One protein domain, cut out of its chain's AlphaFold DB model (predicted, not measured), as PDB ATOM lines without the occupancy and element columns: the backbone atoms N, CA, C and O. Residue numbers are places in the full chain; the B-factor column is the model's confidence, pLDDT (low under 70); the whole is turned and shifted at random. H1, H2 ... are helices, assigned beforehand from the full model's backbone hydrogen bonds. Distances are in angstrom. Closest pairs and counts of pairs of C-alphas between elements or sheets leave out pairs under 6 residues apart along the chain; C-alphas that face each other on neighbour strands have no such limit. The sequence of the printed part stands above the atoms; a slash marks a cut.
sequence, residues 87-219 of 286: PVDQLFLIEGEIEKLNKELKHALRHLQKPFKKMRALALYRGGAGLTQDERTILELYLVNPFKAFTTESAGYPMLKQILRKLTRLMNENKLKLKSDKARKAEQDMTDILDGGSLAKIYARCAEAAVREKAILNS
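What this domain is: This is residues 87 to 219 of the 286 residues of an uncharacterized protein of miscellaneous Crenarchaeota group-1 archaeon SG8-32-1 (UniProt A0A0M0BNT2). Two long helices, H1 and H7, lie side by side in opposite directions as a two-helix stem, and a head of two helical hairpins set crosswise, H2 with H3 and H5 with H6, makes the other end. The short helix H4 bridges the two, packing on H1, H7 and H3. The printed part has 133 residues with seven named helices, H1 to H7 in order, and no named strand: the class is all helix. It is compact, with a radius of gyration of the C-alphas of 15.9 A, yet elongated, spanning 51 by 27 by 20 A.

Where its parts are: H1, residues 87 to 108, begins with C-alpha 87 at (17.033, -25.491, -49.463) and is 30.8 A long. H2 is residues 113 to 126, 21.1 A; H3 133 to 144; H4 146 to 152; H5 158 to 172, 21.2 A; H6 180 to 194, 20.8 A. H7, residues 200 to 217, 25.5 A, ends with C-alpha 217 at (19.764, -18.998, -45.447).

How they stand to each other: H1 and H7 touch at a shallow tilt of 23 degrees, opposite ways, closest at the C-alphas of Pro 87 and Ile 216, 6.2 A. H4 touches residues 98 to 106 of H1, the C-alphas of Asn 102 and Phe 147 being closest at 5.0 A. H4 and H3 form a hairpin, closest at C-alphas 149 and 141, 5.5 A. H3 and H5 touch about perpendicular at 89 degrees, with C-alphas 135 and 159 closest at 6.4 A. Every O i to N i+4 pair is within hydrogen-bond range in H1, H3, H4, H5, H6 and H7; in H2, 9 of 10.

The domain as a whole: The farthest C-alphas, of Pro 87 and Glu 173, are 51.9 A apart. The printed part has no cut and no long link. Residues 125 to 129 have pLDDT under 70.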
ATOM      1  N   PRO A  87      17.000 -26.363 -50.639       80.31
ATOM      2  CA  PRO A  87      17.033 -25.491 -49.463       80.31
ATOM      3  C   PRO A  87      15.794 -24.587 -49.334       80.31
ATOM      4  O   PRO A  87      15.480 -24.168 -48.223       80.31
ATOM      5  N   VAL A  88      15.075 -24.312 -50.429       84.31
ATOM      6  CA  VAL A  88      13.848 -23.492 -50.424       84.31
ATOM      7  C   VAL A  88      12.676 -24.245 -49.791       84.31
ATOM      8  O   VAL A  88      12.008 -23.706 -48.912       84.31
ATOM      9  N   ASP A  89      12.474 -25.513 -50.153       86.38
ATOM     10  CA  ASP A  89      11.445 -26.362 -49.537       86.38
ATOM     11  C   ASP A  89      11.731 -26.599 -48.044       86.38
ATOM     12  O   ASP A  89      10.861 -26.455 -47.182       86.38
ATOM     13  N   GLN A  90      12.999 -26.845 -47.698       86.00
ATOM     14  CA  GLN A  90      13.412 -26.948 -46.297       86.00
ATOM     15  C   GLN A  90      13.165 -25.648 -45.521       86.00
ATOM     16  O   GLN A  90      12.745 -25.703 -44.363       86.00
ATOM     17  N   LEU A  91      13.393 -24.484 -46.141       89.44
ATOM     18  CA  LEU A  91      13.073 -23.195 -45.533       89.44
ATOM     19  C   LEU A  91      11.566 -23.072 -45.280       89.44
ATOM     20  O   LEU A  91      11.178 -22.706 -44.174       89.44
ATOM     21  N   PHE A  92      10.722 -23.470 -46.235       87.31
ATOM     22  CA  PHE A  92       9.265 -23.450 -46.077       87.31
ATOM     23  C   PHE A  92       8.782 -24.353 -44.927       87.31
ATOM     24  O   PHE A  92       7.911 -23.970 -44.140       87.31
ATOM     25  N   LEU A  93       9.383 -25.536 -44.768       90.31
ATOM     26  CA  LEU A  93       9.099 -26.425 -43.635       90.31
ATOM     27  C   LEU A  93       9.467 -25.779 -42.293       90.31
ATOM     28  O   LEU A  93       8.691 -25.867 -41.335       90.31
ATOM     29  N   ILE A  94      10.623 -25.112 -42.224       91.75
ATOM     30  CA  ILE A  94      11.055 -24.391 -41.023       91.75
ATOM     31  C   ILE A  94      10.140 -23.200 -40.750       91.75
ATOM     32  O   ILE A  94       9.715 -23.033 -39.613       91.75
ATOM     33  N   GLU A  95       9.767 -22.409 -41.752       90.31
ATOM     34  CA  GLU A  95       8.818 -21.300 -41.594       90.31
ATOM     35  C   GLU A  95       7.462 -21.787 -41.056       90.31
ATOM     36  O   GLU A  95       6.880 -21.181 -40.151       90.31
ATOM     37  N   GLY A  96       6.987 -22.940 -41.538       91.25
ATOM     38  CA  GLY A  96       5.798 -23.603 -41.005       91.25
ATOM     39  C   GLY A  96       5.951 -24.033 -39.540       91.25
ATOM     40  O   GLY A  96       5.007 -23.908 -38.752       91.25
ATOM     41  N   GLU A  97       7.128 -24.521 -39.145       93.19
ATOM     42  CA  GLU A  97       7.456 -24.823 -37.747       93.19
ATOM     43  C   GLU A  97       7.523 -23.550 -36.888       93.19
ATOM     44  O   GLU A  97       6.939 -23.514 -35.801       93.19
ATOM     45  N   ILE A  98       8.153 -22.487 -37.390       92.75
ATOM     46  CA  ILE A  98       8.248 -21.174 -36.746       92.75
ATOM     47  C   ILE A  98       6.852 -20.619 -36.472       92.75
ATOM     48  O   ILE A  98       6.581 -20.157 -35.364       92.75
ATOM     49  N   GLU A  99       5.925 -20.711 -37.425       93.06
ATOM     50  CA  GLU A  99       4.564 -20.213 -37.223       93.06
ATOM     51  C   GLU A  99       3.773 -21.067 -36.216       93.06
ATOM     52  O   GLU A  99       2.985 -20.532 -35.428       93.06
ATOM     53  N   LYS A 100       4.009 -22.386 -36.159       93.81
ATOM     54  CA  LYS A 100       3.458 -23.239 -35.088       93.81
ATOM     55  C   LYS A 100       3.999 -22.821 -33.721       93.81
ATOM     56  O   LYS A 100       3.207 -22.590 -32.808       93.81
ATOM     57  N   LEU A 101       5.314 -22.638 -33.596       93.06
ATOM     58  CA  LEU A 101       5.961 -22.172 -32.366       93.06
ATOM     59  C   LEU A 101       5.470 -20.779 -31.953       93.06
ATOM     60  O   LEU A 101       5.204 -20.530 -30.780       93.06
ATOM     61  N   ASN A 102       5.265 -19.881 -32.914       92.62
ATOM     62  CA  ASN A 102       4.706 -18.555 -32.684       92.62
ATOM     63  C   ASN A 102       3.274 -18.631 -32.124       92.62
ATOM     64  O   ASN A 102       2.928 -17.902 -31.192       92.62
ATOM     65  N   LYS A 103       2.436 -19.540 -32.640       92.81
ATOM     66  CA  LYS A 103       1.085 -19.795 -32.105       92.81
ATOM     67  C   LYS A 103       1.126 -20.406 -30.705       92.81
ATOM     68  O   LYS A 103       0.373 -19.956 -29.841       92.81
ATOM     69  N   GLU A 104       2.013 -21.371 -30.464       92.94
ATOM     70  CA  GLU A 104       2.245 -21.953 -29.133       92.94
ATOM     71  C   GLU A 104       2.665 -20.870 -28.124       92.94
ATOM     72  O   GLU A 104       2.074 -20.767 -27.049       92.94
ATOM     73  N   LEU A 105       3.599 -19.984 -28.492       91.19
ATOM     74  CA  LEU A 105       4.031 -18.857 -27.658       91.19
ATOM     75  C   LEU A 105       2.910 -17.844 -27.410       91.19
ATOM     76  O   LEU A 105       2.715 -17.403 -26.277       91.19
ATOM     77  N   LYS A 106       2.126 -17.486 -28.435       91.31
ATOM     78  CA  LYS A 106       0.947 -16.617 -28.265       91.31
ATOM     79  C   LYS A 106      -0.059 -17.229 -27.293       91.31
ATOM     80  O   LYS A 106      -0.678 -16.493 -26.525       91.31
ATOM     81  N   HIS A 107      -0.219 -18.551 -27.319       91.00
ATOM     82  CA  HIS A 107      -1.081 -19.263 -26.387       91.00
ATOM     83  C   HIS A 107      -0.511 -19.272 -24.965       91.00
ATOM     84  O   HIS A 107      -1.241 -18.959 -24.027       91.00
ATOM     85  N   ALA A 108       0.784 -19.559 -24.808       88.69
ATOM     86  CA  ALA A 108       1.470 -19.553 -23.517       88.69
ATOM     87  C   ALA A 108       1.466 -18.163 -22.857       88.69
ATOM     88  O   ALA A 108       1.337 -18.052 -21.647       88.69
ATOM     89  N   LEU A 109       1.533 -17.091 -23.652       89.75
ATOM     90  CA  LEU A 109       1.519 -15.704 -23.173       89.75
ATOM     91  C   LEU A 109       0.119 -15.061 -23.199       89.75
ATOM     92  O   LEU A 109      -0.013 -13.844 -23.020       89.75
ATOM     93  N   ARG A 110      -0.953 -15.831 -23.438       91.94
ATOM     94  CA  ARG A 110      -2.301 -15.279 -23.689       91.94
ATOM     95  C   ARG A 110      -2.834 -14.439 -22.528       91.94
ATOM     96  O   ARG A 110      -3.463 -13.403 -22.764       91.94
ATOM     97  N   HIS A 111      -2.574 -14.849 -21.283       92.25
ATOM     98  CA  HIS A 111      -3.055 -14.112 -20.110       92.25
ATOM     99  C   HIS A 111      -2.175 -12.900 -19.801       92.25
ATOM    100  O   HIS A 111      -2.654 -11.953 -19.176       92.25
ATOM    101  N   LEU A 112      -0.954 -12.861 -20.344       90.69
ATOM    102  CA  LEU A 112      -0.012 -11.745 -20.241       90.69
ATOM    103  C   LEU A 112      -0.222 -10.663 -21.308       90.69
ATOM    104  O   LEU A 112       0.142  -9.513 -21.079       90.69
ATOM    105  N   GLN A 113      -0.908 -10.952 -22.421       90.62
ATOM    106  CA  GLN A 113      -1.148  -9.959 -23.480       90.62
ATOM    107  C   GLN A 113      -1.851  -8.686 -22.990       90.62
ATOM    108  O   GLN A 113      -1.498  -7.570 -23.377       90.62
ATOM    109  N   LYS A 114      -2.887  -8.823 -22.153       89.44
ATOM    110  CA  LYS A 114      -3.625  -7.663 -21.628       89.44
ATOM    111  C   LYS A 114      -2.806  -6.883 -20.586       89.44
ATOM    112  O   LYS A 114      -2.772  -5.656 -20.707       89.44
ATOM    113  N   PRO A 115      -2.152  -7.534 -19.607       89.75
ATOM    114  CA  PRO A 115      -1.153  -6.899 -18.749       89.75
ATOM    115  C   PRO A 115      -0.065  -6.151 -19.530       89.75
ATOM    116  O   PRO A 115       0.133  -4.965 -19.278       89.75
ATOM    117  N   PHE A 116       0.540  -6.765 -20.549       91.62
ATOM    118  CA  PHE A 116       1.548  -6.142 -21.414       91.62
ATOM    119  C   PHE A 116       1.028  -4.906 -22.145       91.62
ATOM    120  O   PHE A 116       1.653  -3.849 -22.080       91.62
ATOM    121  N   LYS A 117      -0.165  -4.969 -22.750       89.81
ATOM    122  CA  LYS A 117      -0.792  -3.797 -23.389       89.81
ATOM    123  C   LYS A 117      -1.009  -2.644 -22.404       89.81
ATOM    124  O   LYS A 117      -0.829  -1.483 -22.768       89.81
ATOM    125  N   LYS A 118      -1.389  -2.946 -21.158       87.38
ATOM    126  CA  LYS A 118      -1.575  -1.926 -20.116       87.38
ATOM    127  C   LYS A 118      -0.255  -1.373 -19.595       87.38
ATOM    128  O   LYS A 118      -0.154  -0.166 -19.415       87.38
ATOM    129  N   MET A 119       0.745  -2.225 -19.397       87.75
ATOM    130  CA  MET A 119       2.091  -1.812 -19.006       87.75
ATOM    131  C   MET A 119       2.705  -0.894 -20.067       87.75
ATOM    132  O   MET A 119       3.216   0.171 -19.730       87.75
ATOM    133  N   ARG A 120       2.545  -1.240 -21.351       86.75
ATOM    134  CA  ARG A 120       2.922  -0.388 -22.486       86.75
ATOM    135  C   ARG A 120       2.213   0.962 -22.442       86.75
ATOM    136  O   ARG A 120       2.866   1.994 -22.547       86.75
ATOM    137  N   ALA A 121       0.893   0.974 -22.246       85.88
ATOM    138  CA  ALA A 121       0.141   2.223 -22.135       85.88
ATOM    139  C   ALA A 121       0.662   3.099 -20.979       85.88
ATOM    140  O   ALA A 121       0.894   4.288 -21.161       85.88
ATOM    141  N   LEU A 122       0.938   2.514 -19.810       83.69
ATOM    142  CA  LEU A 122       1.509   3.241 -18.669       83.69
ATOM    143  C   LEU A 122       2.931   3.764 -18.935       83.69
ATOM    144  O   LEU A 122       3.296   4.830 -18.438       83.69
ATOM    145  N   ALA A 123       3.728   3.043 -19.727       80.62
ATOM    146  CA  ALA A 123       5.065   3.475 -20.119       80.62
ATOM    147  C   ALA A 123       5.031   4.740 -20.998       80.62
ATOM    148  O   ALA A 123       5.889   5.610 -20.836       80.62
ATOM    149  N   LEU A 124       4.021   4.869 -21.868       78.19
ATOM    150  CA  LEU A 124       3.861   5.998 -22.794       78.19
ATOM    151  C   LEU A 124       3.416   7.295 -22.103       78.19
ATOM    152  O   LEU A 124       3.848   8.371 -22.497       78.19
ATOM    153  N   TYR A 125       2.582   7.216 -21.061       66.69
ATOM    154  CA  TYR A 125       1.900   8.406 -20.533       66.69
ATOM    155  C   TYR A 125       2.670   9.234 -19.495       66.69
ATOM    156  O   TYR A 125       2.171  10.305 -19.165       66.69
ATOM    157  N   ARG A 126       3.824   8.776 -18.969       55.03
ATOM    158  CA  ARG A 126       4.738   9.544 -18.067       55.03
ATOM    159  C   ARG A 126       5.922   8.724 -17.507       55.03
ATOM    160  O   ARG A 126       6.444   9.038 -16.445       55.03
ATOM    161  N   GLY A 127       6.322   7.620 -18.149       60.28
ATOM    162  CA  GLY A 127       7.348   6.722 -17.587       60.28
ATOM    163  C   GLY A 127       6.886   5.911 -16.363       60.28
ATOM    164  O   GLY A 127       7.702   5.281 -15.695       60.28
ATOM    165  N   GLY A 128       5.576   5.861 -16.088       65.12
ATOM    166  CA  GLY A 128       5.004   5.242 -14.883       65.12
ATOM    167  C   GLY A 128       5.178   3.722 -14.771       65.12
ATOM    168  O   GLY A 128       4.920   3.162 -13.710       65.12
ATOM    169  N   ALA A 129       5.628   3.055 -15.837       69.38
ATOM    170  CA  ALA A 129       5.933   1.623 -15.832       69.38
ATOM    171  C   ALA A 129       7.399   1.291 -15.477       69.38
ATOM    172  O   ALA A 129       7.722   0.116 -15.331       69.38
ATOM    173  N   GLY A 130       8.295   2.287 -15.379       77.56
ATOM    174  CA  GLY A 130       9.716   2.058 -15.068       77.56
ATOM    175  C   GLY A 130      10.471   1.216 -16.109       77.56
ATOM    176  O   GLY A 130      11.469   0.575 -15.778       77.56
ATOM    177  N   LEU A 131       9.976   1.172 -17.352       83.00
ATOM    178  CA  LEU A 131      10.609   0.459 -18.464       83.00
ATOM    179  C   LEU A 131      11.661   1.335 -19.151       83.00
ATOM    180  O   LEU A 131      11.356   2.467 -19.556       83.00
ATOM    181  N   THR A 132      12.854   0.768 -19.319       85.25
ATOM    182  CA  THR A 132      13.930   1.264 -20.187       85.25
ATOM    183  C   THR A 132      13.512   1.197 -21.656       85.25
ATOM    184  O   THR A 132      12.490   0.595 -21.996       85.25
ATOM    185  N   GLN A 133      14.278   1.835 -22.540       84.00
ATOM    186  CA  GLN A 133      13.967   1.833 -23.967       84.00
ATOM    187  C   GLN A 133      14.040   0.421 -24.569       84.00
ATOM    188  O   GLN A 133      13.133   0.029 -25.303       84.00
ATOM    189  N   ASP A 134      15.043  -0.370 -24.191       85.56
ATOM    190  CA  ASP A 134      15.231  -1.733 -24.699       85.56
ATOM    191  C   ASP A 134      14.097  -2.666 -24.263       85.56
ATOM    192  O   ASP A 134      13.525  -3.391 -25.078       85.56
ATOM    193  N   GLU A 135      13.674  -2.575 -22.998       87.06
ATOM    194  CA  GLU A 135      12.530  -3.342 -22.496       87.06
ATOM    195  C   GLU A 135      11.218  -2.958 -23.197       87.06
ATOM    196  O   GLU A 135      10.356  -3.814 -23.385       87.06
ATOM    197  N   ARG A 136      11.037  -1.692 -23.603       86.06
ATOM    198  CA  ARG A 136       9.853  -1.274 -24.380       86.06
ATOM    199  C   ARG A 136       9.863  -1.883 -25.774       86.06
ATOM    200  O   ARG A 136       8.824  -2.368 -26.216       86.06
ATOM    201  N   THR A 137      11.013  -1.870 -26.442       88.81
ATOM    202  CA  THR A 137      11.181  -2.467 -27.773       88.81
ATOM    203  C   THR A 137      10.899  -3.965 -27.734       88.81
ATOM    204  O   THR A 137      10.115  -4.471 -28.536       88.81
ATOM    205  N   ILE A 138      11.469  -4.666 -26.754       89.31
ATOM    206  CA  ILE A 138      11.254  -6.100 -26.554       89.31
ATOM    207  C   ILE A 138       9.792  -6.396 -26.188       89.31
ATOM    208  O   ILE A 138       9.194  -7.309 -26.754       89.31
ATOM    209  N   LEU A 139       9.171  -5.605 -25.306       90.25
ATOM    210  CA  LEU A 139       7.750  -5.744 -24.964       90.25
ATOM    211  C   LEU A 139       6.840  -5.590 -26.191       90.25
ATOM    212  O   LEU A 139       5.876  -6.341 -26.340       90.25
ATOM    213  N   GLU A 140       7.133  -4.630 -27.068       90.00
ATOM    214  CA  GLU A 140       6.385  -4.459 -28.315       90.00
ATOM    215  C   GLU A 140       6.577  -5.665 -29.237       90.00
ATOM    216  O   GLU A 140       5.609  -6.190 -29.794       90.00
ATOM    217  N   LEU A 141       7.806  -6.172 -29.327       90.38
ATOM    218  CA  LEU A 141       8.117  -7.357 -30.111       90.38
ATOM    219  C   LEU A 141       7.357  -8.588 -29.596       90.38
ATOM    220  O   LEU A 141       6.773  -9.308 -30.398       90.38
ATOM    221  N   TYR A 142       7.244  -8.773 -28.277       90.50
ATOM    222  CA  TYR A 142       6.417  -9.822 -27.667       90.50
ATOM    223  C   TYR A 142       4.922  -9.696 -27.969       90.50
ATOM    224  O   TYR A 142       4.214 -10.702 -28.016       90.50
ATOM    225  N   LEU A 143       4.411  -8.479 -28.153       88.50
ATOM    226  CA  LEU A 143       3.005  -8.258 -28.492       88.50
ATOM    227  C   LEU A 143       2.705  -8.575 -29.962       88.50
ATOM    228  O   LEU A 143       1.595  -9.019 -30.265       88.50
ATOM    229  N   VAL A 144       3.670  -8.349 -30.856       89.81
ATOM    230  CA  VAL A 144       3.517  -8.539 -32.306       89.81
ATOM    231  C   VAL A 144       3.942  -9.945 -32.735       89.81
ATOM    232  O   VAL A 144       3.155 -10.684 -33.333       89.81
ATOM    233  N   ASN A 145       5.176 -10.330 -32.413       90.75
ATOM    234  CA  ASN A 145       5.795 -11.591 -32.807       90.75
ATOM    235  C   ASN A 145       6.640 -12.175 -31.650       90.75
ATOM    236  O   ASN A 145       7.851 -11.936 -31.582       90.75
ATOM    237  N   PRO A 146       6.014 -12.968 -30.757       90.06
ATOM    238  CA  PRO A 146       6.705 -13.648 -29.666       90.06
ATOM    239  C   PRO A 146       7.906 -14.483 -30.107       90.06
ATOM    240  O   PRO A 146       8.922 -14.465 -29.423       90.06
ATOM    241  N   PHE A 147       7.826 -15.181 -31.243       90.38
ATOM    242  CA  PHE A 147       8.942 -15.991 -31.734       90.38
ATOM    243  C   PHE A 147      10.188 -15.134 -32.004       90.38
ATOM    244  O   PHE A 147      11.292 -15.461 -31.562       90.38
ATOM    245  N   LYS A 148      10.012 -13.988 -32.674       89.00
ATOM    246  CA  LYS A 148      11.116 -13.061 -32.960       89.00
ATOM    247  C   LYS A 148      11.694 -12.442 -31.682       89.00
ATOM    248  O   LYS A 148      12.903 -12.247 -31.595       89.00
ATOM    249  N   ALA A 149      10.858 -12.168 -30.680       89.25
ATOM    250  CA  ALA A 149      11.324 -11.702 -29.373       89.25
ATOM    251  C   ALA A 149      12.186 -12.763 -28.666       89.25
ATOM    252  O   ALA A 149      13.308 -12.468 -28.258       89.25
ATOM    253  N   PHE A 150      11.714 -14.013 -28.629       87.31
ATOM    254  CA  PHE A 150      12.428 -15.152 -28.041       87.31
ATOM    255  C   PHE A 150      13.803 -15.389 -28.672       87.31
ATOM    256  O   PHE A 150      14.765 -15.676 -27.970       87.31
ATOM    257  N   THR A 151      13.896 -15.271 -29.994       87.06
ATOM    258  CA  THR A 151      15.121 -15.564 -30.760       87.06
ATOM    259  C   THR A 151      16.124 -14.411 -30.784       87.06
ATOM    260  O   THR A 151      17.288 -14.621 -31.122       87.06
ATOM    261  N   THR A 152      15.694 -13.201 -30.411       86.06
ATOM    262  CA  THR A 152      16.575 -12.032 -30.248       86.06
ATOM    263  C   THR A 152      17.212 -11.997 -28.851       86.06
ATOM    264  O   THR A 152      18.279 -11.414 -28.672       86.06
ATOM    265  N   GLU A 153      16.583 -12.629 -27.856       86.31
ATOM    266  CA  GLU A 153      17.093 -12.699 -26.486       86.31
ATOM    267  C   GLU A 153      18.079 -13.854 -26.256       86.31
ATOM    268  O   GLU A 153      17.993 -14.929 -26.854       86.31
ATOM    269  N   SER A 154      19.002 -13.647 -25.312       81.19
ATOM    270  CA  SER A 154      19.914 -14.689 -24.840       81.19
ATOM    271  C   SER A 154      19.185 -15.781 -24.047       81.19
ATOM    272  O   SER A 154      18.039 -15.622 -23.608       81.19
ATOM    273  N   ALA A 155      19.864 -16.920 -23.869       80.19
ATOM    274  CA  ALA A 155      19.316 -18.081 -23.178       80.19
ATOM    275  C   ALA A 155      18.725 -17.707 -21.811       80.19
ATOM    276  O   ALA A 155      19.357 -17.036 -20.997       80.19
ATOM    277  N   GLY A 156      17.492 -18.154 -21.562       78.56
ATOM    278  CA  GLY A 156      16.770 -17.856 -20.324       78.56
ATOM    279  C   GLY A 156      15.981 -16.542 -20.323       78.56
ATOM    280  O   GLY A 156      15.474 -16.184 -19.257       78.56
ATOM    281  N   TYR A 157      15.850 -15.876 -21.483       88.00
ATOM    282  CA  TYR A 157      14.933 -14.750 -21.738       88.00
ATOM    283  C   TYR A 157      14.978 -13.664 -20.638       88.00
ATOM    284  O   TYR A 157      13.976 -13.380 -19.967       88.00
ATOM    285  N   PRO A 158      16.169 -13.084 -20.373       87.69
ATOM    286  CA  PRO A 158      16.390 -12.202 -19.231       87.69
ATOM    287  C   PRO A 158      15.567 -10.910 -19.298       87.69
ATOM    288  O   PRO A 158      15.103 -10.442 -18.255       87.69
ATOM    289  N   MET A 159      15.337 -10.362 -20.498       88.50
ATOM    290  CA  MET A 159      14.556  -9.133 -20.663       88.50
ATOM    291  C   MET A 159      13.083  -9.405 -20.393       88.50
ATOM    292  O   MET A 159      12.445  -8.649 -19.657       88.50
ATOM    293  N   LEU A 160      12.558 -10.536 -20.874       89.81
ATOM    294  CA  LEU A 160      11.216 -10.979 -20.503       89.81
ATOM    295  C   LEU A 160      11.085 -11.128 -18.983       89.81
ATOM    296  O   LEU A 160      10.165 -10.559 -18.399       89.81
ATOM    297  N   LYS A 161      12.016 -11.815 -18.308       89.88
ATOM    298  CA  LYS A 161      11.969 -11.975 -16.840       89.88
ATOM    299  C   LYS A 161      11.999 -10.632 -16.107       89.88
ATOM    300  O   LYS A 161      11.291 -10.460 -15.114       89.88
ATOM    301  N   GLN A 162      12.783  -9.670 -16.587       90.38
ATOM    302  CA  GLN A 162      12.841  -8.329 -16.007       90.38
ATOM    303  C   GLN A 162      11.516  -7.571 -16.183       90.38
ATOM    304  O   GLN A 162      11.008  -6.991 -15.218       90.38
ATOM    305  N   ILE A 163      10.913  -7.645 -17.374       90.50
ATOM    306  CA  ILE A 163       9.588  -7.083 -17.662       90.50
ATOM    307  C   ILE A 163       8.527  -7.727 -16.763       90.50
ATOM    308  O   ILE A 163       7.729  -7.004 -16.167       90.50
ATOM    309  N   LEU A 164       8.539  -9.055 -16.605       90.88
ATOM    310  CA  LEU A 164       7.599  -9.772 -15.741       90.88
ATOM    311  C   LEU A 164       7.741  -9.358 -14.272       90.88
ATOM    312  O   LEU A 164       6.741  -9.044 -13.639       90.88
ATOM    313  N   ARG A 165       8.963  -9.238 -13.737       90.69
ATOM    314  CA  ARG A 165       9.180  -8.753 -12.358       90.69
ATOM    315  C   ARG A 165       8.635  -7.338 -12.146       90.69
ATOM    316  O   ARG A 165       8.009  -7.053 -11.123       90.69
ATOM    317  N   LYS A 166       8.841  -6.445 -13.120       89.69
ATOM    318  CA  LYS A 166       8.275  -5.086 -13.093       89.69
ATOM    319  C   LYS A 166       6.751  -5.111 -13.204       89.69
ATOM    320  O   LYS A 166       6.081  -4.331 -12.531       89.69
ATOM    321  N   LEU A 167       6.201  -6.019 -14.005       88.25
ATOM    322  CA  LEU A 167       4.764  -6.220 -14.138       88.25
ATOM    323  C   LEU A 167       4.145  -6.689 -12.813       88.25
ATOM    324  O   LEU A 167       3.175  -6.076 -12.369       88.25
ATOM    325  N   THR A 168       4.747  -7.671 -12.135       87.62
ATOM    326  CA  THR A 168       4.335  -8.130 -10.797       87.62
ATOM    327  C   THR A 168       4.314  -6.979  -9.796       87.62
ATOM    328  O   THR A 168       3.323  -6.785  -9.096       87.62
ATOM    329  N   ARG A 169       5.357  -6.135  -9.772       88.00
ATOM    330  CA  ARG A 169       5.389  -4.947  -8.903       88.00
ATOM    331  C   ARG A 169       4.229  -3.988  -9.194       88.00
ATOM    332  O   ARG A 169       3.563  -3.534  -8.270       88.00
ATOM    333  N   LEU A 170       3.960  -3.697 -10.467       85.94
ATOM    334  CA  LEU A 170       2.866  -2.805 -10.867       85.94
ATOM    335  C   LEU A 170       1.473  -3.384 -10.565       85.94
ATOM    336  O   LEU A 170       0.523  -2.617 -10.376       85.94
ATOM    337  N   MET A 171       1.344  -4.711 -10.548       83.94
ATOM    338  CA  MET A 171       0.119  -5.402 -10.146       83.94
ATOM    339  C   MET A 171      -0.082  -5.325  -8.630       83.94
ATOM    340  O   MET A 171      -1.151  -4.898  -8.202       83.94
ATOM    341  N   ASN A 172       0.961  -5.587  -7.835       83.88
ATOM    342  CA  ASN A 172       0.923  -5.469  -6.371       83.88
ATOM    343  C   ASN A 172       0.646  -4.033  -5.900       83.88
ATOM    344  O   ASN A 172      -0.081  -3.814  -4.936       83.88
ATOM    345  N   GLU A 173       1.178  -3.033  -6.607       84.12
ATOM    346  CA  GLU A 173       0.916  -1.612  -6.341       84.12
ATOM    347  C   GLU A 173      -0.480  -1.150  -6.826       84.12
ATOM    348  O   GLU A 173      -0.787   0.040  -6.765       84.12
ATOM    349  N   ASN A 174      -1.325  -2.052  -7.353       79.50
ATOM    350  CA  ASN A 174      -2.649  -1.767  -7.930       79.50
ATOM    351  C   ASN A 174      -2.656  -0.683  -9.033       79.50
ATOM    352  O   ASN A 174      -3.703  -0.133  -9.391       79.50
ATOM    353  N   LYS A 175      -1.496  -0.392  -9.636       81.12
ATOM    354  CA  LYS A 175      -1.349   0.598 -10.721       81.12
ATOM    355  C   LYS A 175      -1.900   0.076 -12.045       81.12
ATOM    356  O   LYS A 175      -2.390   0.840 -12.880       81.12
ATOM    357  N   LEU A 176      -1.874  -1.242 -12.234       78.94
ATOM    358  CA  LEU A 176      -2.516  -1.920 -13.354       78.94
ATOM    359  C   LEU A 176      -3.970  -2.236 -12.992       78.94
ATOM    360  O   LEU A 176      -4.250  -3.259 -12.385       78.94
ATOM    361  N   LYS A 177      -4.914  -1.378 -13.406       80.62
ATOM    362  CA  LYS A 177      -6.372  -1.577 -13.221       80.62
ATOM    363  C   LYS A 177      -6.897  -2.836 -13.947       80.62
ATOM    364  O   LYS A 177      -7.541  -2.721 -14.995       80.62
ATOM    365  N   LEU A 178      -6.571  -4.042 -13.496       83.25
ATOM    366  CA  LEU A 178      -6.985  -5.326 -14.078       83.25
ATOM    367  C   LEU A 178      -8.199  -5.894 -13.323       83.25
ATOM    368  O   LEU A 178      -8.422  -5.582 -12.162       83.25
ATOM    369  N   LYS A 179      -9.016  -6.716 -13.997       86.44
ATOM    370  CA  LYS A 179     -10.081  -7.478 -13.317       86.44
ATOM    371  C   LYS A 179      -9.430  -8.594 -12.493       86.44
ATOM    372  O   LYS A 179      -8.491  -9.203 -13.004       86.44
ATOM    373  N   SER A 180      -9.965  -8.906 -11.313       82.88
ATOM    374  CA  SER A 180      -9.412  -9.904 -10.377       82.88
ATOM    375  C   SER A 180      -9.086 -11.255 -11.033       82.88
ATOM    376  O   SER A 180      -7.958 -11.721 -10.925       82.88
ATOM    377  N   ASP A 181     -10.004 -11.836 -11.815       84.31
ATOM    378  CA  ASP A 181      -9.759 -13.117 -12.514       84.31
ATOM    379  C   ASP A 181      -8.596 -13.045 -13.525       84.31
ATOM    380  O   ASP A 181      -7.828 -13.992 -13.679       84.31
ATOM    381  N   LYS A 182      -8.425 -11.900 -14.202       84.75
ATOM    382  CA  LYS A 182      -7.326 -11.703 -15.162       84.75
ATOM    383  C   LYS A 182      -5.994 -11.428 -14.471       84.75
ATOM    384  O   LYS A 182      -4.969 -11.803 -15.021       84.75
ATOM    385  N   ALA A 183      -6.020 -10.769 -13.314       86.00
ATOM    386  CA  ALA A 183      -4.833 -10.557 -12.494       86.00
ATOM    387  C   ALA A 183      -4.316 -11.895 -11.953       86.00
ATOM    388  O   ALA A 183      -3.172 -12.241 -12.215       86.00
ATOM    389  N   ARG A 184      -5.198 -12.715 -11.367       89.50
ATOM    390  CA  ARG A 184      -4.849 -14.042 -10.841       89.50
ATOM    391  C   ARG A 184      -4.224 -14.962 -11.896       89.50
ATOM    392  O   ARG A 184      -3.214 -15.601 -11.637       89.50
ATOM    393  N   LYS A 185      -4.815 -15.035 -13.098       89.38
ATOM    394  CA  LYS A 185      -4.279 -15.860 -14.200       89.38
ATOM    395  C   LYS A 185      -2.936 -15.343 -14.717       89.38
ATOM    396  O   LYS A 185      -2.071 -16.139 -15.041       89.38
ATOM    397  N   ALA A 186      -2.763 -14.023 -14.785       88.44
ATOM    398  CA  ALA A 186      -1.487 -13.430 -15.166       88.44
ATOM    399  C   ALA A 186      -0.407 -13.673 -14.103       88.44
ATOM    400  O   ALA A 186       0.719 -13.967 -14.466       88.44
ATOM    401  N   GLU A 187      -0.738 -13.585 -12.812       88.00
ATOM    402  CA  GLU A 187       0.179 -13.914 -11.711       88.00
ATOM    403  C   GLU A 187       0.634 -15.365 -11.765       88.00
ATOM    404  O   GLU A 187       1.831 -15.619 -11.694       88.00
ATOM    405  N   GLN A 188      -0.301 -16.291 -11.978       88.19
ATOM    406  CA  GLN A 188       0.016 -17.706 -12.132       88.19
ATOM    407  C   GLN A 188       0.968 -17.945 -13.316       88.19
ATOM    408  O   GLN A 188       2.038 -18.514 -13.122       88.19
ATOM    409  N   ASP A 189       0.645 -17.417 -14.504       88.44
ATOM    410  CA  ASP A 189       1.528 -17.511 -15.673       88.44
ATOM    411  C   ASP A 189       2.904 -16.866 -15.395       88.44
ATOM    412  O   ASP A 189       3.932 -17.397 -15.805       88.44
ATOM    413  N   MET A 190       2.962 -15.733 -14.679       87.81
ATOM    414  CA  MET A 190       4.227 -15.076 -14.320       87.81
ATOM    415  C   MET A 190       5.094 -15.940 -13.405       87.81
ATOM    416  O   MET A 190       6.290 -16.062 -13.664       87.81
ATOM    417  N   THR A 191       4.513 -16.538 -12.366       87.81
ATOM    418  CA  THR A 191       5.217 -17.450 -11.455       87.81
ATOM    419  C   THR A 191       5.710 -18.688 -12.203       87.81
ATOM    420  O   THR A 191       6.885 -19.042 -12.104       87.81
ATOM    421  N   ASP A 192       4.871 -19.282 -13.051       87.75
ATOM    422  CA  ASP A 192       5.238 -20.455 -13.850       87.75
ATOM    423  C   ASP A 192       6.391 -20.157 -14.832       87.75
ATOM    424  O   ASP A 192       7.217 -21.026 -15.121       87.75
ATOM    425  N   ILE A 193       6.489 -18.922 -15.340       87.12
ATOM    426  CA  ILE A 193       7.564 -18.492 -16.252       87.12
ATOM    427  C   ILE A 193       8.854 -18.124 -15.503       87.12
ATOM    428  O   ILE A 193       9.952 -18.432 -15.988       87.12
ATOM    429  N   LEU A 194       8.740 -17.424 -14.369       85.31
ATOM    430  CA  LEU A 194       9.877 -16.943 -13.578       85.31
ATOM    431  C   LEU A 194      10.555 -18.077 -12.803       85.31
ATOM    432  O   LEU A 194      11.782 -18.178 -12.863       85.31
ATOM    433  N   ASP A 195       9.753 -18.926 -12.158       82.50
ATOM    434  CA  ASP A 195      10.208 -19.936 -11.197       82.50
ATOM    435  C   ASP A 195      10.058 -21.362 -11.749       82.50
ATOM    436  O   ASP A 195      10.926 -22.207 -11.537       82.50
ATOM    437  N   GLY A 196       8.993 -21.627 -12.517       76.94
ATOM    438  CA  GLY A 196       8.691 -22.952 -13.080       76.94
ATOM    439  C   GLY A 196       9.364 -23.269 -14.421       76.94
ATOM    440  O   GLY A 196       9.311 -24.407 -14.884       76.94
ATOM    441  N   GLY A 197       9.988 -22.283 -15.075       81.25
ATOM    442  CA  GLY A 197      10.664 -22.477 -16.361       81.25
ATOM    443  C   GLY A 197       9.744 -22.981 -17.482       81.25
ATOM    444  O   GLY A 197      10.218 -23.647 -18.405       81.25
ATOM    445  N   SER A 198       8.444 -22.672 -17.431       84.12
ATOM    446  CA  SER A 198       7.425 -23.203 -18.355       84.12
ATOM    447  C   SER A 198       7.736 -22.959 -19.840       84.12
ATOM    448  O   SER A 198       7.357 -23.756 -20.701       84.12
ATOM    449  N   LEU A 199       8.492 -21.898 -20.149       86.88
ATOM    450  CA  LEU A 199       8.890 -21.526 -21.510       86.88
ATOM    451  C   LEU A 199      10.222 -22.135 -21.957       86.88
ATOM    452  O   LEU A 199      10.563 -22.004 -23.127       86.88
ATOM    453  N   ALA A 200      10.970 -22.827 -21.092       86.31
ATOM    454  CA  ALA A 200      12.301 -23.345 -21.423       86.31
ATOM    455  C   ALA A 200      12.277 -24.346 -22.593       86.31
ATOM    456  O   ALA A 200      13.108 -24.269 -23.497       86.31
ATOM    457  N   LYS A 201      11.281 -25.244 -22.625       88.19
ATOM    458  CA  LYS A 201      11.108 -26.217 -23.721       88.19
ATOM    459  C   LYS A 201      10.766 -25.538 -25.050       88.19
ATOM    460  O   LYS A 201      11.291 -25.921 -26.091       88.19
ATOM    461  N   ILE A 202       9.895 -24.527 -25.014       88.25
ATOM    462  CA  ILE A 202       9.506 -23.767 -26.209       88.25
ATOM    463  C   ILE A 202      10.683 -22.903 -26.682       88.25
ATOM    464  O   ILE A 202      10.945 -22.849 -27.879       88.25
ATOM    465  N   TYR A 203      11.442 -22.308 -25.756       88.31
ATOM    466  CA  TYR A 203      12.657 -21.548 -26.048       88.31
ATOM    467  C   TYR A 203      13.692 -22.404 -26.779       88.31
ATOM    468  O   TYR A 203      14.183 -21.980 -27.818       88.31
ATOM    469  N   ALA A 204      13.981 -23.615 -26.286       88.94
ATOM    470  CA  ALA A 204      14.933 -24.520 -26.929       88.94
ATOM    471  C   ALA A 204      14.540 -24.821 -28.385       88.94
ATOM    472  O   ALA A 204      15.363 -24.667 -29.283       88.94
ATOM    473  N   ARG A 205      13.259 -25.134 -28.630       91.31
ATOM    474  CA  ARG A 205      12.725 -25.353 -29.986       91.31
ATOM    475  C   ARG A 205      12.803 -24.097 -30.858       91.31
ATOM    476  O   ARG A 205      13.154 -24.191 -32.028       91.31
ATOM    477  N   CYS A 206      12.514 -22.916 -30.305       90.50
ATOM    478  CA  CYS A 206      12.613 -21.652 -31.044       90.50
ATOM    479  C   CYS A 206      14.059 -21.314 -31.418       90.50
ATOM    480  O   CYS A 206      14.320 -20.899 -32.544       90.50
ATOM    481  N   ALA A 207      14.996 -21.510 -30.489       89.38
ATOM    482  CA  ALA A 207      16.417 -21.301 -30.729       89.38
ATOM    483  C   ALA A 207      16.941 -22.267 -31.801       89.38
ATOM    484  O   ALA A 207      17.621 -21.838 -32.730       89.38
ATOM    485  N   GLU A 208      16.570 -23.546 -31.724       91.12
ATOM    486  CA  GLU A 208      16.939 -24.552 -32.722       91.12
ATOM    487  C   GLU A 208      16.354 -24.237 -34.105       91.12
ATOM    488  O   GLU A 208      17.072 -24.293 -35.103       91.12
ATOM    489  N   ALA A 209      15.074 -23.863 -34.183       91.69
ATOM    490  CA  ALA A 209      14.437 -23.453 -35.434       91.69
ATOM    491  C   ALA A 209      15.141 -22.235 -36.057       91.69
ATOM    492  O   ALA A 209      15.450 -22.258 -37.244       91.69
ATOM    493  N   ALA A 210      15.484 -21.222 -35.256       90.19
ATOM    494  CA  ALA A 210      16.187 -20.031 -35.736       90.19
ATOM    495  C   ALA A 210      17.632 -20.319 -36.184       90.19
ATOM    496  O   ALA A 210      18.132 -19.696 -37.120       90.19
ATOM    497  N   VAL A 211      18.324 -21.258 -35.530       91.19
ATOM    498  CA  VAL A 211      19.654 -21.710 -35.969       91.19
ATOM    499  C   VAL A 211      19.552 -22.456 -37.296       91.19
ATOM    500  O   VAL A 211      20.331 -22.168 -38.201       91.19
ATOM    501  N   ARG A 212      18.581 -23.369 -37.440       91.44
ATOM    502  CA  ARG A 212      18.351 -24.098 -38.696       91.44
ATOM    503  C   ARG A 212      17.956 -23.153 -39.835       91.44
ATOM    504  O   ARG A 212      18.535 -23.250 -40.909       91.44
ATOM    505  N   GLU A 213      17.066 -22.193 -39.585       91.56
ATOM    506  CA  GLU A 213      16.685 -21.142 -40.542       91.56
ATOM    507  C   GLU A 213      17.918 -20.369 -41.036       91.56
ATOM    508  O   GLU A 213      18.177 -20.296 -42.237       91.56
ATOM    509  N   LYS A 214      18.746 -19.860 -40.112       90.25
ATOM    510  CA  LYS A 214      19.986 -19.146 -40.459       90.25
ATOM    511  C   LYS A 214      20.986 -20.029 -41.201       90.25
ATOM    512  O   LYS A 214      21.656 -19.544 -42.108       90.25
ATOM    513  N   ALA A 215      21.110 -21.300 -40.821       91.25
ATOM    514  CA  ALA A 215      22.012 -22.239 -41.481       91.25
ATOM    515  C   ALA A 215      21.601 -22.489 -42.936       91.25
ATOM    516  O   ALA A 215      22.464 -22.511 -43.809       91.25
ATOM    517  N   ILE A 216      20.298 -22.617 -43.209       89.56
ATOM    518  CA  ILE A 216      19.781 -22.746 -44.574       89.56
ATOM    519  C   ILE A 216      20.004 -21.450 -45.354       89.56
ATOM    520  O   ILE A 216      20.561 -21.498 -46.449       89.56
ATOM    521  N   LEU A 217      19.633 -20.300 -44.783       88.38
ATOM    522  CA  LEU A 217      19.764 -18.998 -45.447       88.38
ATOM    523  C   LEU A 217      21.209 -18.651 -45.815       88.38
ATOM    524  O   LEU A 217      21.431 -18.063 -46.870       88.38
ATOM    525  N   ASN A 218      22.167 -19.037 -44.971       89.94
ATOM    526  CA  ASN A 218      23.598 -18.808 -45.179       89.94
ATOM    527  C   ASN A 218      24.306 -19.995 -45.852       89.94
ATOM    528  O   ASN A 218      25.536 -20.006 -45.950       89.94
ATOM    529  N   SER A 219      23.571 -21.032 -46.262       90.94
ATOM    530  CA  SER A 219      24.176 -22.183 -46.925       90.94
ATOM    531  C   SER A 219      24.656 -21.801 -48.324       90.94
ATOM    532  O   SER A 219      23.985 -21.068 -49.050       90.94
TER     533      SER A 219